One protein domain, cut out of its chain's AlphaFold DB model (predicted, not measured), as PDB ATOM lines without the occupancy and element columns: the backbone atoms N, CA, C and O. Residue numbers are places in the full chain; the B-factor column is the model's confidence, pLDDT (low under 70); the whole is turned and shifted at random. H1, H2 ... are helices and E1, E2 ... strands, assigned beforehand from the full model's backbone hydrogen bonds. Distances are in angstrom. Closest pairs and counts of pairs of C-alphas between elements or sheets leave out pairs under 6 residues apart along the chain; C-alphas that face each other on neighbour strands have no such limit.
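AT A GLANCE: This is residues 3 to 90 of the 110 residues of the protein "CCG domain-containing protein" of Methylocella tundrae (UniProt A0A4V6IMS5). Two lobes lie side by side: one is a small three-stranded parallel sheet with the helix H2 along one of its faces and the short H1 at a corner with H2, and the other is a loose group of three helices in which the last part of H5, residues 84 to 88, meets H4 about perpendicular and the short H3 packs on residues 53 to 56 of H4. H2 is apart from the three helices of the second lobe, and the lobes are joined by stretches of chain. The printed part has 88 residues with five named helices and three named strands, in the order E1 H1 H2 E2 H3 H4 E3 H5. The sheet has the order E2 E1 E3, and the class is mostly helix. The whole is compact, with a radius of gyration of the C-alphas of 13.2 A and spans of 39 by 27 by 21 A.

HOW THE PARTS SIT: In the sheet, E1, residues 3 to 6, is the inner strand between the edge strands E2, residues 32 to 35, and E3, residues 71 to 73. E2 and E1 are parallel at 48 degrees, with N 6 and O 35 within hydrogen-bond range at 2.8 A. E1 and E3 are parallel at 47 degrees, with N 5 and O 71 within range at 3.0 A. H2, residues 17 to 29, is on the sheet at a height of 10.0 A, over E1 and, only just, E2, on which 3 of its C-alphas fall; it runs along the strands, at 8 degrees to E1 on the local plane. This gives two layers, a helix on one face of a sheet. H1, residues 10 to 15, is not on the sheet; it and H2 touch only at the corner, and only just, with 3 pairs of C-alphas within 8 A, the closest being Ala 12 and Ala 20 at 7.0 A. E1, H1 H2, E2 is a strand-helix-strand unit, two parallel neighbour strands with helices between, and its crossover is right-handed. A split unit, E2, H3 H4, E3, has E1 between its strands and a right-handed crossover; its helices are H3, residues 45 to 49, and H4, residues 53 to 67. H3 and H4 touch, the closest C-alphas being Ala 47 and Ala 56 at 5.0 A. H5, residues 78 to 89, touches H4 with residues 84 to 88 alone, about perpendicular at 78 degrees; the closest C-alphas are Arg 57 and Ala 87 at 5.0 A. H5 and H3 only just touch, with 3 pairs of C-alphas within 8 A, the closest being Gln 45 and His 83 at 7.3 A. Every O i to N i+4 pair is within hydrogen-bond range in H1, H2 and H3, against 9 of 11 in H4 and 4 of 8 in H5.

IN THESE COORDINATES: E1 begins at C-alpha 3, (33.435, -32.969, 2.892). H4 is 20.9 A long, H2 19.0 A and H5 17.8 A. H5 ends at C-alpha 89, (44.120, -13.971, -11.530).

THE WHOLE: The C-alphas farthest apart are those of Gly 31 and Gly 51, 40.1 A. The printed part has no cut and no long link. Residues 67 to 90 have pLDDT under 70; the mean of the printed part is 74.0.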
ATOM      1  N   LYS A   3      34.537 -33.596   3.644       78.44
ATOM      2  CA  LYS A   3      33.435 -32.969   2.892       78.44
ATOM      3  C   LYS A   3      33.936 -32.345   1.593       78.44
ATOM      4  O   LYS A   3      34.843 -31.509   1.610       78.44
ATOM      5  N   VAL A   4      33.331 -32.730   0.476       81.44
ATOM      6  CA  VAL A   4      33.721 -32.308  -0.873       81.44
ATOM      7  C   VAL A   4      32.538 -31.665  -1.581       81.44
ATOM      8  O   VAL A   4      31.468 -32.252  -1.677       81.44
ATOM      9  N   GLY A   5      32.742 -30.463  -2.120       82.00
ATOM     10  CA  GLY A   5      31.770 -29.837  -3.013       82.00
ATOM     11  C   GLY A   5      31.995 -30.293  -4.447       82.00
ATOM     12  O   GLY A   5      33.052 -29.997  -5.014       82.00
ATOM     13  N   LEU A   6      31.016 -30.972  -5.044       81.31
ATOM     14  CA  LEU A   6      31.046 -31.350  -6.454       81.31
ATOM     15  C   LEU A   6      30.393 -30.250  -7.293       81.31
ATOM     16  O   LEU A   6      29.175 -30.070  -7.277       81.31
ATOM     17  N   PHE A   7      31.219 -29.507  -8.029       79.69
ATOM     18  CA  PHE A   7      30.747 -28.518  -8.994       79.69
ATOM     19  C   PHE A   7      30.613 -29.161 -10.372       79.69
ATOM     20  O   PHE A   7      31.618 -29.496 -11.006       79.69
ATOM     21  N   VAL A   8      29.376 -29.329 -10.834       79.62
ATOM     22  CA  VAL A   8      29.088 -29.857 -12.161       79.62
ATOM     23  C   VAL A   8      28.946 -28.668 -13.099       79.62
ATOM     24  O   VAL A   8      28.209 -27.717 -12.863       79.62
ATOM     25  N   THR A   9      29.738 -28.669 -14.161       77.94
ATOM     26  CA  THR A   9      29.674 -27.584 -15.143       77.94
ATOM     27  C   THR A   9      28.471 -27.800 -16.052       77.94
ATOM     28  O   THR A   9      28.159 -28.943 -16.383       77.94
ATOM     29  N   CYS A  10      27.854 -26.716 -16.525       78.38
ATOM     30  CA  CYS A  10      26.720 -26.786 -17.453       78.38
ATOM     31  C   CYS A  10      27.018 -27.638 -18.701       78.38
ATOM     32  O   CYS A  10      26.151 -28.355 -19.185       78.38
ATOM     33  N   LEU A  11      28.261 -27.618 -19.190       75.69
ATOM     34  CA  LEU A  11      28.689 -28.459 -20.308       75.69
ATOM     35  C   LEU A  11      28.750 -29.945 -19.930       75.69
ATOM     36  O   LEU A  11      28.318 -30.793 -20.702       75.69
ATOM     37  N   ALA A  12      29.281 -30.278 -18.752       75.31
ATOM     38  CA  ALA A  12      29.323 -31.666 -18.300       75.31
ATOM     39  C   ALA A  12      27.911 -32.221 -18.073       75.31
ATOM     40  O   ALA A  12      27.639 -33.349 -18.466       75.31
ATOM     41  N   GLU A  13      27.010 -31.424 -17.502       73.38
ATOM     42  CA  GLU A  13      25.619 -31.816 -17.277       73.38
ATOM     43  C   GLU A  13      24.856 -32.034 -18.590       73.38
ATOM     44  O   GLU A  13      24.185 -33.049 -18.749       73.38
ATOM     45  N   MET A  14      25.034 -31.138 -19.565       77.25
ATOM     46  CA  MET A  14      24.325 -31.199 -20.844       77.25
ATOM     47  C   MET A  14      24.871 -32.275 -21.791       77.25
ATOM     48  O   MET A  14      24.099 -32.967 -22.447       77.25
ATOM     49  N   PHE A  15      26.196 -32.435 -21.872       79.44
ATOM     50  CA  PHE A  15      26.819 -33.325 -22.859       79.44
ATOM     51  C   PHE A  15      27.258 -34.672 -22.284       79.44
ATOM     52  O   PHE A  15      27.382 -35.640 -23.035       79.44
ATOM     53  N   ARG A  16      27.540 -34.760 -20.976       77.56
ATOM     54  CA  ARG A  16      28.070 -35.973 -20.322       77.56
ATOM     55  C   ARG A  16      27.545 -36.183 -18.893       77.56
ATOM     56  O   ARG A  16      28.345 -36.344 -17.965       77.56
ATOM     57  N   PRO A  17      26.220 -36.298 -18.697       79.62
ATOM     58  CA  PRO A  17      25.627 -36.457 -17.367       79.62
ATOM     59  C   PRO A  17      26.163 -37.690 -16.620       79.62
ATOM     60  O   PRO A  17      26.447 -37.626 -15.426       79.62
ATOM     61  N   ARG A  18      26.425 -38.801 -17.330       84.69
ATOM     62  CA  ARG A  18      27.003 -40.031 -16.742       84.69
ATOM     63  C   ARG A  18      28.371 -39.803 -16.087       84.69
ATOM     64  O   ARG A  18      28.707 -40.490 -15.128       84.69
ATOM     65  N   THR A  19      29.154 -38.837 -16.567       84.12
ATOM     66  CA  THR A  19      30.469 -38.515 -15.997       84.12
ATOM     67  C   THR A  19      30.348 -37.835 -14.633       84.12
ATOM     68  O   THR A  19      31.179 -38.090 -13.764       84.12
ATOM     69  N   ALA A  20      29.308 -37.024 -14.407       80.81
ATOM     70  CA  ALA A  20      29.058 -36.413 -13.100       80.81
ATOM     71  C   ALA A  20      28.721 -37.479 -12.044       80.81
ATOM     72  O   ALA A  20      29.304 -37.477 -10.961       80.81
ATOM     73  N   PHE A  21      27.870 -38.447 -12.398       85.50
ATOM     74  CA  PHE A  21      27.545 -39.580 -11.525       85.50
ATOM     75  C   PHE A  21      28.753 -40.484 -11.254       85.50
ATOM     76  O   PHE A  21      28.953 -40.922 -10.124       85.50
ATOM     77  N   ALA A  22      29.604 -40.724 -12.256       88.06
ATOM     78  CA  ALA A  22      30.836 -41.486 -12.058       88.06
ATOM     79  C   ALA A  22      31.810 -40.777 -11.098       88.06
ATOM     80  O   ALA A  22      32.424 -41.426 -10.254       88.06
ATOM     81  N   ALA A  23      31.929 -39.448 -11.194       86.50
ATOM     82  CA  ALA A  23      32.748 -38.657 -10.277       86.50
ATOM     83  C   ALA A  23      32.200 -38.689  -8.840       86.50
ATOM     84  O   ALA A  23      32.980 -38.844  -7.903       86.50
ATOM     85  N   LEU A  24      30.876 -38.598  -8.675       87.56
ATOM     86  CA  LEU A  24      30.206 -38.762  -7.383       87.56
ATOM     87  C   LEU A  24      30.536 -40.128  -6.762       87.56
ATOM     88  O   LEU A  24      31.091 -40.179  -5.668       87.56
ATOM     89  N   ALA A  25      30.307 -41.215  -7.506       89.50
ATOM     90  CA  ALA A  25      30.549 -42.576  -7.030       89.50
ATOM     91  C   ALA A  25      32.023 -42.831  -6.659       89.50
ATOM     92  O   ALA A  25      32.310 -43.542  -5.698       89.50
ATOM     93  N   LEU A  26      32.976 -42.258  -7.403       90.12
ATOM     94  CA  LEU A  26      34.404 -42.354  -7.075       90.12
ATOM     95  C   LEU A  26      34.745 -41.644  -5.760       90.12
ATOM     96  O   LEU A  26      35.507 -42.180  -4.958       90.12
ATOM     97  N   LEU A  27      34.184 -40.456  -5.534       87.88
ATOM     98  CA  LEU A  27      34.418 -39.684  -4.314       87.88
ATOM     99  C   LEU A  27      33.785 -40.353  -3.087       87.88
ATOM    100  O   LEU A  27      34.428 -40.428  -2.041       87.88
ATOM    101  N   GLU A  28      32.576 -40.895  -3.223       89.56
ATOM    102  CA  GLU A  28      31.915 -41.663  -2.159       89.56
ATOM    103  C   GLU A  28      32.717 -42.920  -1.795       89.56
ATOM    104  O   GLU A  28      32.982 -43.169  -0.620       89.56
ATOM    105  N   ARG A  29      33.205 -43.667  -2.796       91.56
ATOM    106  CA  ARG A  29      34.085 -44.834  -2.583       91.56
ATOM    107  C   ARG A  29      35.417 -44.471  -1.928       91.56
ATOM    108  O   ARG A  29      35.988 -45.295  -1.225       91.56
ATOM    109  N   ALA A  30      35.899 -43.247  -2.128       89.94
ATOM    110  CA  ALA A  30      37.080 -42.720  -1.450       89.94
ATOM    111  C   ALA A  30      36.797 -42.251  -0.003       89.94
ATOM    112  O   ALA A  30      37.672 -41.659   0.628       89.94
ATOM    113  N   GLY A  31      35.587 -42.475   0.525       88.56
ATOM    114  CA  GLY A  31      35.198 -42.091   1.886       88.56
ATOM    115  C   GLY A  31      34.908 -40.596   2.054       88.56
ATOM    116  O   GLY A  31      34.970 -40.073   3.173       88.56
ATOM    117  N   CYS A  32      34.628 -39.887   0.956       90.06
ATOM    118  CA  CYS A  32      34.231 -38.484   0.997       90.06
ATOM    119  C   CYS A  32      32.712 -38.349   1.143       90.06
ATOM    120  O   CYS A  32      31.945 -39.056   0.499       90.06
ATOM    121  N   GLU A  33      32.280 -37.371   1.933       85.75
ATOM    122  CA  GLU A  33      30.902 -36.889   1.930       85.75
ATOM    123  C   GLU A  33      30.771 -35.845   0.816       85.75
ATOM    124  O   GLU A  33      31.383 -34.772   0.877       85.75
ATOM    125  N   VAL A  34      30.023 -36.173  -0.236       86.81
ATOM    126  CA  VAL A  34      29.923 -35.333  -1.432       86.81
ATOM    127  C   VAL A  34      28.655 -34.495  -1.386       86.81
ATOM    128  O   VAL A  34      27.551 -35.007  -1.239       86.81
ATOM    129  N   ILE A  35      28.814 -33.188  -1.559       84.00
ATOM    130  CA  ILE A  35      27.720 -32.223  -1.586       84.00
ATOM    131  C   ILE A  35      27.717 -31.571  -2.964       84.00
ATOM    132  O   ILE A  35      28.713 -30.981  -3.376       84.00
ATOM    133  N   ALA A  36      26.595 -31.645  -3.675       78.50
ATOM    134  CA  ALA A  36      26.362 -30.867  -4.888       78.50
ATOM    135  C   ALA A  36      25.515 -29.630  -4.526       78.50
ATOM    136  O   ALA A  36      24.323 -29.768  -4.239       78.50
ATOM    137  N   PRO A  37      26.093 -28.411  -4.478       74.12
ATOM    138  CA  PRO A  37      25.330 -27.214  -4.129       74.12
ATOM    139  C   PRO A  37      24.204 -26.969  -5.136       74.12
ATOM    140  O   PRO A  37      24.470 -26.940  -6.329       74.12
ATOM    141  N   ARG A  38      22.968 -26.725  -4.682       71.56
ATOM    142  CA  ARG A  38      21.808 -26.506  -5.576       71.56
ATOM    143  C   ARG A  38      21.928 -25.254  -6.457       71.56
ATOM    144  O   ARG A  38      21.341 -25.190  -7.527       71.56
ATOM    145  N   LEU A  39      22.680 -24.247  -6.009       70.50
ATOM    146  CA  LEU A  39      22.848 -22.954  -6.688       70.50
ATOM    147  C   LEU A  39      24.164 -22.892  -7.481       70.50
ATOM    148  O   LEU A  39      24.975 -21.981  -7.284       70.50
ATOM    149  N   GLN A  40      24.387 -23.864  -8.369       72.44
ATOM    150  CA  GLN A  40      25.498 -23.801  -9.323       72.44
ATOM    151  C   GLN A  40      25.155 -22.780 -10.405       72.44
ATOM    152  O   GLN A  40      24.067 -22.779 -10.970       72.44
ATOM    153  N   THR A  41      26.077 -21.863 -10.669       78.56
ATOM    154  CA  THR A  41      25.919 -20.850 -11.716       78.56
ATOM    155  C   THR A  41      27.052 -20.982 -12.718       78.56
ATOM    156  O   THR A  41      28.091 -21.553 -12.393       78.56
ATOM    157  N   CYS A  42      26.872 -20.423 -13.914       81.62
ATOM    158  CA  CYS A  42      27.869 -20.452 -14.983       81.62
ATOM    159  C   CYS A  42      29.282 -20.090 -14.480       81.62
ATOM    160  O   CYS A  42      29.451 -19.131 -13.726       81.62
ATOM    161  N   CYS A  43      30.294 -20.842 -14.926       80.00
ATOM    162  CA  CYS A  43      31.708 -20.556 -14.659       80.00
ATOM    163  C   CYS A  43      32.276 -19.413 -15.525       80.00
ATOM    164  O   CYS A  43      33.404 -18.988 -15.311       80.00
ATOM    165  N   GLY A  44      31.515 -18.910 -16.503       83.88
ATOM    166  CA  GLY A  44      31.947 -17.851 -17.426       83.88
ATOM    167  C   GLY A  44      32.690 -18.355 -18.667       83.88
ATOM    168  O   GLY A  44      33.130 -17.551 -19.484       83.88
ATOM    169  N   GLN A  45      32.804 -19.673 -18.852       81.31
ATOM    170  CA  GLN A  45      33.546 -20.262 -19.970       81.31
ATOM    171  C   GLN A  45      33.017 -19.894 -21.372       81.31
ATOM    172  O   GLN A  45      33.849 -19.658 -22.246       81.31
ATOM    173  N   PRO A  46      31.699 -19.767 -21.626       86.00
ATOM    174  CA  PRO A  46      31.213 -19.297 -22.928       86.00
ATOM    175  C   PRO A  46      31.684 -17.876 -23.279       86.00
ATOM    176  O   PRO A  46      32.140 -17.638 -24.397       86.00
ATOM    177  N   ALA A  47      31.649 -16.955 -22.309       85.12
ATOM    178  CA  ALA A  47      32.153 -15.591 -22.484       85.12
ATOM    179  C   ALA A  47      33.671 -15.596 -22.736       85.12
ATOM    180  O   ALA A  47      34.149 -14.950 -23.667       85.12
ATOM    181  N   PHE A  48      34.417 -16.427 -21.995       82.94
ATOM    182  CA  PHE A  48      35.857 -16.608 -22.200       82.94
ATOM    183  C   PHE A  48      36.187 -17.109 -23.613       82.94
ATOM    184  O   PHE A  48      37.044 -16.538 -24.284       82.94
ATOM    185  N   ASN A  49      35.482 -18.142 -24.085       82.56
ATOM    186  CA  ASN A  49      35.682 -18.711 -25.420       82.56
ATOM    187  C   ASN A  49      35.369 -17.704 -26.539       82.56
ATOM    188  O   ASN A  49      35.981 -17.766 -27.600       82.56
ATOM    189  N   SER A  50      34.452 -16.768 -26.285       86.62
ATOM    190  CA  SER A  50      34.059 -15.711 -27.228       86.62
ATOM    191  C   SER A  50      35.003 -14.500 -27.201       86.62
ATOM    192  O   SER A  50      34.873 -13.590 -28.013       86.62
ATOM    193  N   GLY A  51      35.973 -14.475 -26.279       87.75
ATOM    194  CA  GLY A  51      36.915 -13.369 -26.096       87.75
ATOM    195  C   GLY A  51      36.419 -12.246 -25.179       87.75
ATOM    196  O   GLY A  51      37.200 -11.336 -24.887       87.75
ATOM    197  N   ASP A  52      35.186 -12.322 -24.666       88.00
ATOM    198  CA  ASP A  52      34.642 -11.361 -23.704       88.00
ATOM    199  C   ASP A  52      35.180 -11.642 -22.297       88.00
ATOM    200  O   ASP A  52      34.635 -12.390 -21.478       88.00
ATOM    201  N   SER A  53      36.325 -11.032 -22.031       86.69
ATOM    202  CA  SER A  53      37.097 -11.269 -20.814       86.69
ATOM    203  C   SER A  53      36.541 -10.518 -19.606       86.69
ATOM    204  O   SER A  53      36.761 -10.935 -18.465       86.69
ATOM    205  N   ALA A  54      35.824  -9.417 -19.848       87.06
ATOM    206  CA  ALA A  54      35.210  -8.618 -18.800       87.06
ATOM    207  C   ALA A  54      34.031  -9.381 -18.188       87.06
ATOM    208  O   ALA A  54      34.001  -9.594 -16.966       87.06
ATOM    209  N   ASP A  55      33.133  -9.895 -19.030       86.19
ATOM    210  CA  ASP A  55      31.994 -10.680 -18.565       86.19
ATOM    211  C   ASP A  55      32.417 -12.050 -18.042       86.19
ATOM    212  O   ASP A  55      31.931 -12.468 -16.984       86.19
ATOM    213  N   ALA A  56      33.404 -12.704 -18.666       86.69
ATOM    214  CA  ALA A  56      33.980 -13.938 -18.130       86.69
ATOM    215  C   ALA A  56      34.458 -13.756 -16.680       86.69
ATOM    216  O   ALA A  56      34.116 -14.553 -15.803       86.69
ATOM    217  N   ARG A  57      35.183 -12.666 -16.385       85.50
ATOM    218  CA  ARG A  57      35.657 -12.366 -15.026       85.50
ATOM    219  C   ARG A  57      34.507 -12.049 -14.070       85.50
ATOM    220  O   ARG A  57      34.528 -12.502 -12.921       85.50
ATOM    221  N   LYS A  58      33.521 -11.262 -14.503       88.00
ATOM    222  CA  LYS A  58      32.356 -10.887 -13.683       88.00
ATOM    223  C   LYS A  58      31.551 -12.124 -13.274       88.00
ATOM    224  O   LYS A  58      31.212 -12.281 -12.097       88.00
ATOM    225  N   ILE A  59      31.310 -13.028 -14.222       86.38
ATOM    226  CA  ILE A  59      30.589 -14.285 -14.009       86.38
ATOM    227  C   ILE A  59      31.405 -15.232 -13.117       86.38
ATOM    228  O   ILE A  59      30.876 -15.707 -12.111       86.38
ATOM    229  N   ALA A  60      32.697 -15.430 -13.404       83.62
ATOM    230  CA  ALA A  60      33.578 -16.291 -12.611       83.62
ATOM    231  C   ALA A  60      33.649 -15.849 -11.139       83.62
ATOM    232  O   ALA A  60      33.497 -16.666 -10.230       83.62
ATOM    233  N   LYS A  61      33.769 -14.538 -10.868       82.81
ATOM    234  CA  LYS A  61      33.730 -13.999  -9.495       82.81
ATOM    235  C   LYS A  61      32.414 -14.327  -8.780       82.81
ATOM    236  O   LYS A  61      32.433 -14.701  -7.603       82.81
ATOM    237  N   LYS A  62      31.278 -14.202  -9.476       81.88
ATOM    238  CA  LYS A  62      29.943 -14.509  -8.934       81.88
ATOM    239  C   LYS A  62      29.788 -16.004  -8.637       81.88
ATOM    240  O   LYS A  62      29.276 -16.342  -7.571       81.88
ATOM    241  N   GLY A  63      30.262 -16.871  -9.532       77.25
ATOM    242  CA  GLY A  63      30.267 -18.324  -9.346       77.25
ATOM    243  C   GLY A  63      31.171 -18.759  -8.195       77.25
ATOM    244  O   GLY A  63      30.728 -19.465  -7.292       77.25
ATOM    245  N   HIS A  64      32.402 -18.244  -8.143       74.94
ATOM    246  CA  HIS A  64      33.356 -18.564  -7.085       74.94
ATOM    247  C   HIS A  64      32.829 -18.183  -5.696       74.94
ATOM    248  O   HIS A  64      32.934 -18.978  -4.765       74.94
ATOM    249  N   ARG A  65      32.190 -17.009  -5.542       74.31
ATOM    250  CA  ARG A  65      31.602 -16.577  -4.255       74.31
ATOM    251  C   ARG A  65      30.592 -17.586  -3.697       74.31
ATOM    252  O   ARG A  65      30.538 -17.758  -2.487       74.31
ATOM    253  N   ARG A  66      29.840 -18.269  -4.564       70.31
ATOM    254  CA  ARG A  66      28.830 -19.271  -4.178       70.31
ATOM    255  C   ARG A  66      29.435 -20.612  -3.756       70.31
ATOM    256  O   ARG A  66      28.741 -21.418  -3.153       70.31
ATOM    257  N   LEU A  67      30.719 -20.836  -4.043       67.44
ATOM    258  CA  LEU A  67      31.417 -22.104  -3.811       67.44
ATOM    259  C   LEU A  67      32.505 -22.015  -2.723       67.44
ATOM    260  O   LEU A  67      33.141 -23.020  -2.422       67.44
ATOM    261  N   ARG A  68      32.706 -20.841  -2.099       65.31
ATOM    262  CA  ARG A  68      33.772 -20.575  -1.104       65.31
ATOM    263  C   ARG A  68      33.736 -21.459   0.154       65.31
ATOM    264  O   ARG A  68      34.750 -21.544   0.832       65.31
ATOM    265  N   GLY A  69      32.608 -22.100   0.462       57.88
ATOM    266  CA  GLY A  69      32.445 -22.965   1.642       57.88
ATOM    267  C   GLY A  69      32.801 -24.439   1.427       57.88
ATOM    268  O   GLY A  69      32.714 -25.220   2.369       57.88
ATOM    269  N   PHE A  70      33.184 -24.838   0.210       58.00
ATOM    270  CA  PHE A  70      33.462 -26.235  -0.113       58.00
ATOM    271  C   PHE A  70      34.897 -26.431  -0.585       58.00
ATOM    272  O   PHE A  70      35.416 -25.661  -1.399       58.00
ATOM    273  N   ARG A  71      35.517 -27.538  -0.161       56.41
ATOM    274  CA  ARG A  71      36.712 -28.047  -0.831       56.41
ATOM    275  C   ARG A  71      36.272 -28.581  -2.193       56.41
ATOM    276  O   ARG A  71      35.675 -29.650  -2.294       56.41
ATOM    277  N   LEU A  72      36.481 -27.766  -3.223       59.25
ATOM    278  CA  LEU A  72      36.064 -28.049  -4.593       59.25
ATOM    279  C   LEU A  72      36.886 -29.203  -5.169       59.25
ATOM    280  O   LEU A  72      38.073 -29.035  -5.456       59.25
ATOM    281  N   CYS A  73      36.241 -30.347  -5.402       55.44
ATOM    282  CA  CYS A  73      36.785 -31.344  -6.313       55.44
ATOM    283  C   CYS A  73      36.351 -30.953  -7.725       55.44
ATOM    284  O   CYS A  73      35.194 -31.102  -8.115       55.44
ATOM    285  N   ARG A  74      37.278 -30.352  -8.471       55.84
ATOM    286  CA  ARG A  74      37.083 -30.064  -9.892       55.84
ATOM    287  C   ARG A  74      37.321 -31.367 -10.655       55.84
ATOM    288  O   ARG A  74      38.344 -32.011 -10.448       55.84
ATOM    289  N   GLY A  75      36.340 -31.771 -11.463       50.91
ATOM    290  CA  GLY A  75      36.360 -33.045 -12.186       50.91
ATOM    291  C   GLY A  75      37.550 -33.201 -13.153       50.91
ATOM    292  O   GLY A  75      38.271 -32.240 -13.418       50.91
ATOM    293  N   PRO A  76      37.734 -34.392 -13.748       43.16
ATOM    294  CA  PRO A  76      38.972 -34.813 -14.424       43.16
ATOM    295  C   PRO A  76      39.323 -34.054 -15.719       43.16
ATOM    296  O   PRO A  76      40.342 -34.333 -16.352       43.16
ATOM    297  N   PHE A  77      38.512 -33.089 -16.157       42.56
ATOM    298  CA  PHE A  77      38.771 -32.352 -17.389       42.56
ATOM    299  C   PHE A  77      39.806 -31.247 -17.142       42.56
ATOM    300  O   PHE A  77      39.486 -30.119 -16.767       42.56
ATOM    301  N   ARG A  78      41.079 -31.571 -17.391       33.81
ATOM    302  CA  ARG A  78      42.251 -30.686 -17.238       33.81
ATOM    303  C   ARG A  78      42.114 -29.310 -17.923       33.81
ATOM    304  O   ARG A  78      42.743 -28.349 -17.494       33.81
ATOM    305  N   LEU A  79      41.256 -29.185 -18.938       33.78
ATOM    306  CA  LEU A  79      40.937 -27.930 -19.640       33.78
ATOM    307  C   LEU A  79      40.118 -26.939 -18.784       33.78
ATOM    308  O   LEU A  79      40.255 -25.724 -18.932       33.78
ATOM    309  N   LEU A  80      39.307 -27.433 -17.843       44.97
ATOM    310  CA  LEU A  80      38.489 -26.596 -16.960       44.97
ATOM    311  C   LEU A  80      39.304 -25.994 -15.788       44.97
ATOM    312  O   LEU A  80      38.870 -25.049 -15.137       44.97
ATOM    313  N   HIS A  81      40.512 -26.479 -15.508       43.03
ATOM    314  CA  HIS A  81      41.307 -25.939 -14.398       43.03
ATOM    315  C   HIS A  81      41.930 -24.569 -14.704       43.03
ATOM    316  O   HIS A  81      41.980 -23.714 -13.821       43.03
ATOM    317  N   GLY A  82      42.377 -24.349 -15.945       44.19
ATOM    318  CA  GLY A  82      43.144 -23.155 -16.311       44.19
ATOM    319  C   GLY A  82      42.312 -21.880 -16.475       44.19
ATOM    320  O   GLY A  82      42.775 -20.809 -16.096       44.19
ATOM    321  N   HIS A  83      41.090 -21.973 -17.010       54.28
ATOM    322  CA  HIS A  83      40.306 -20.782 -17.374       54.28
ATOM    323  C   HIS A  83      39.738 -20.047 -16.153       54.28
ATOM    324  O   HIS A  83      39.783 -18.824 -16.119       54.28
ATOM    325  N   ASP A  84      39.259 -20.763 -15.132       52.56
ATOM    326  CA  ASP A  84      38.685 -20.132 -13.939       52.56
ATOM    327  C   ASP A  84      39.780 -19.430 -13.117       52.56
ATOM    328  O   ASP A  84      39.620 -18.298 -12.669       52.56
ATOM    329  N   GLN A  85      40.967 -20.044 -13.017       52.12
ATOM    330  CA  GLN A  85      42.122 -19.393 -12.399       52.12
ATOM    331  C   GLN A  85      42.634 -18.211 -13.231       52.12
ATOM    332  O   GLN A  85      42.947 -17.182 -12.645       52.12
ATOM    333  N   ALA A  86      42.680 -18.315 -14.565       54.38
ATOM    334  CA  ALA A  86      43.078 -17.218 -15.456       54.38
ATOM    335  C   ALA A  86      42.091 -16.036 -15.421       54.38
ATOM    336  O   ALA A  86      42.507 -14.877 -15.395       54.38
ATOM    337  N   ALA A  87      40.787 -16.317 -15.350       56.31
ATOM    338  CA  ALA A  87      39.745 -15.306 -15.188       56.31
ATOM    339  C   ALA A  87      39.856 -14.595 -13.827       56.31
ATOM    340  O   ALA A  87      39.697 -13.373 -13.740       56.31
ATOM    341  N   LEU A  88      40.177 -15.332 -12.758       56.22
ATOM    342  CA  LEU A  88      40.326 -14.780 -11.410       56.22
ATOM    343  C   LEU A  88      41.648 -14.016 -11.216       56.22
ATOM    344  O   LEU A  88      41.619 -12.904 -10.691       56.22
ATOM    345  N   SER A  89      42.778 -14.560 -11.676       51.94
ATOM    346  CA  SER A  89      44.120 -13.971 -11.530       51.94
ATOM    347  C   SER A  89      44.384 -12.810 -12.483       51.94
ATOM    348  O   SER A  89      45.327 -12.053 -12.291       51.94
ATOM    349  N   GLY A  90      43.562 -12.649 -13.522       49.50
ATOM    350  CA  GLY A  90      43.838 -11.681 -14.573       49.50
ATOM    351  C   GLY A  90      45.021 -12.028 -15.456       49.50
ATOM    352  O   GLY A  90      45.428 -11.183 -16.249       49.50
TER     353      GLY A  90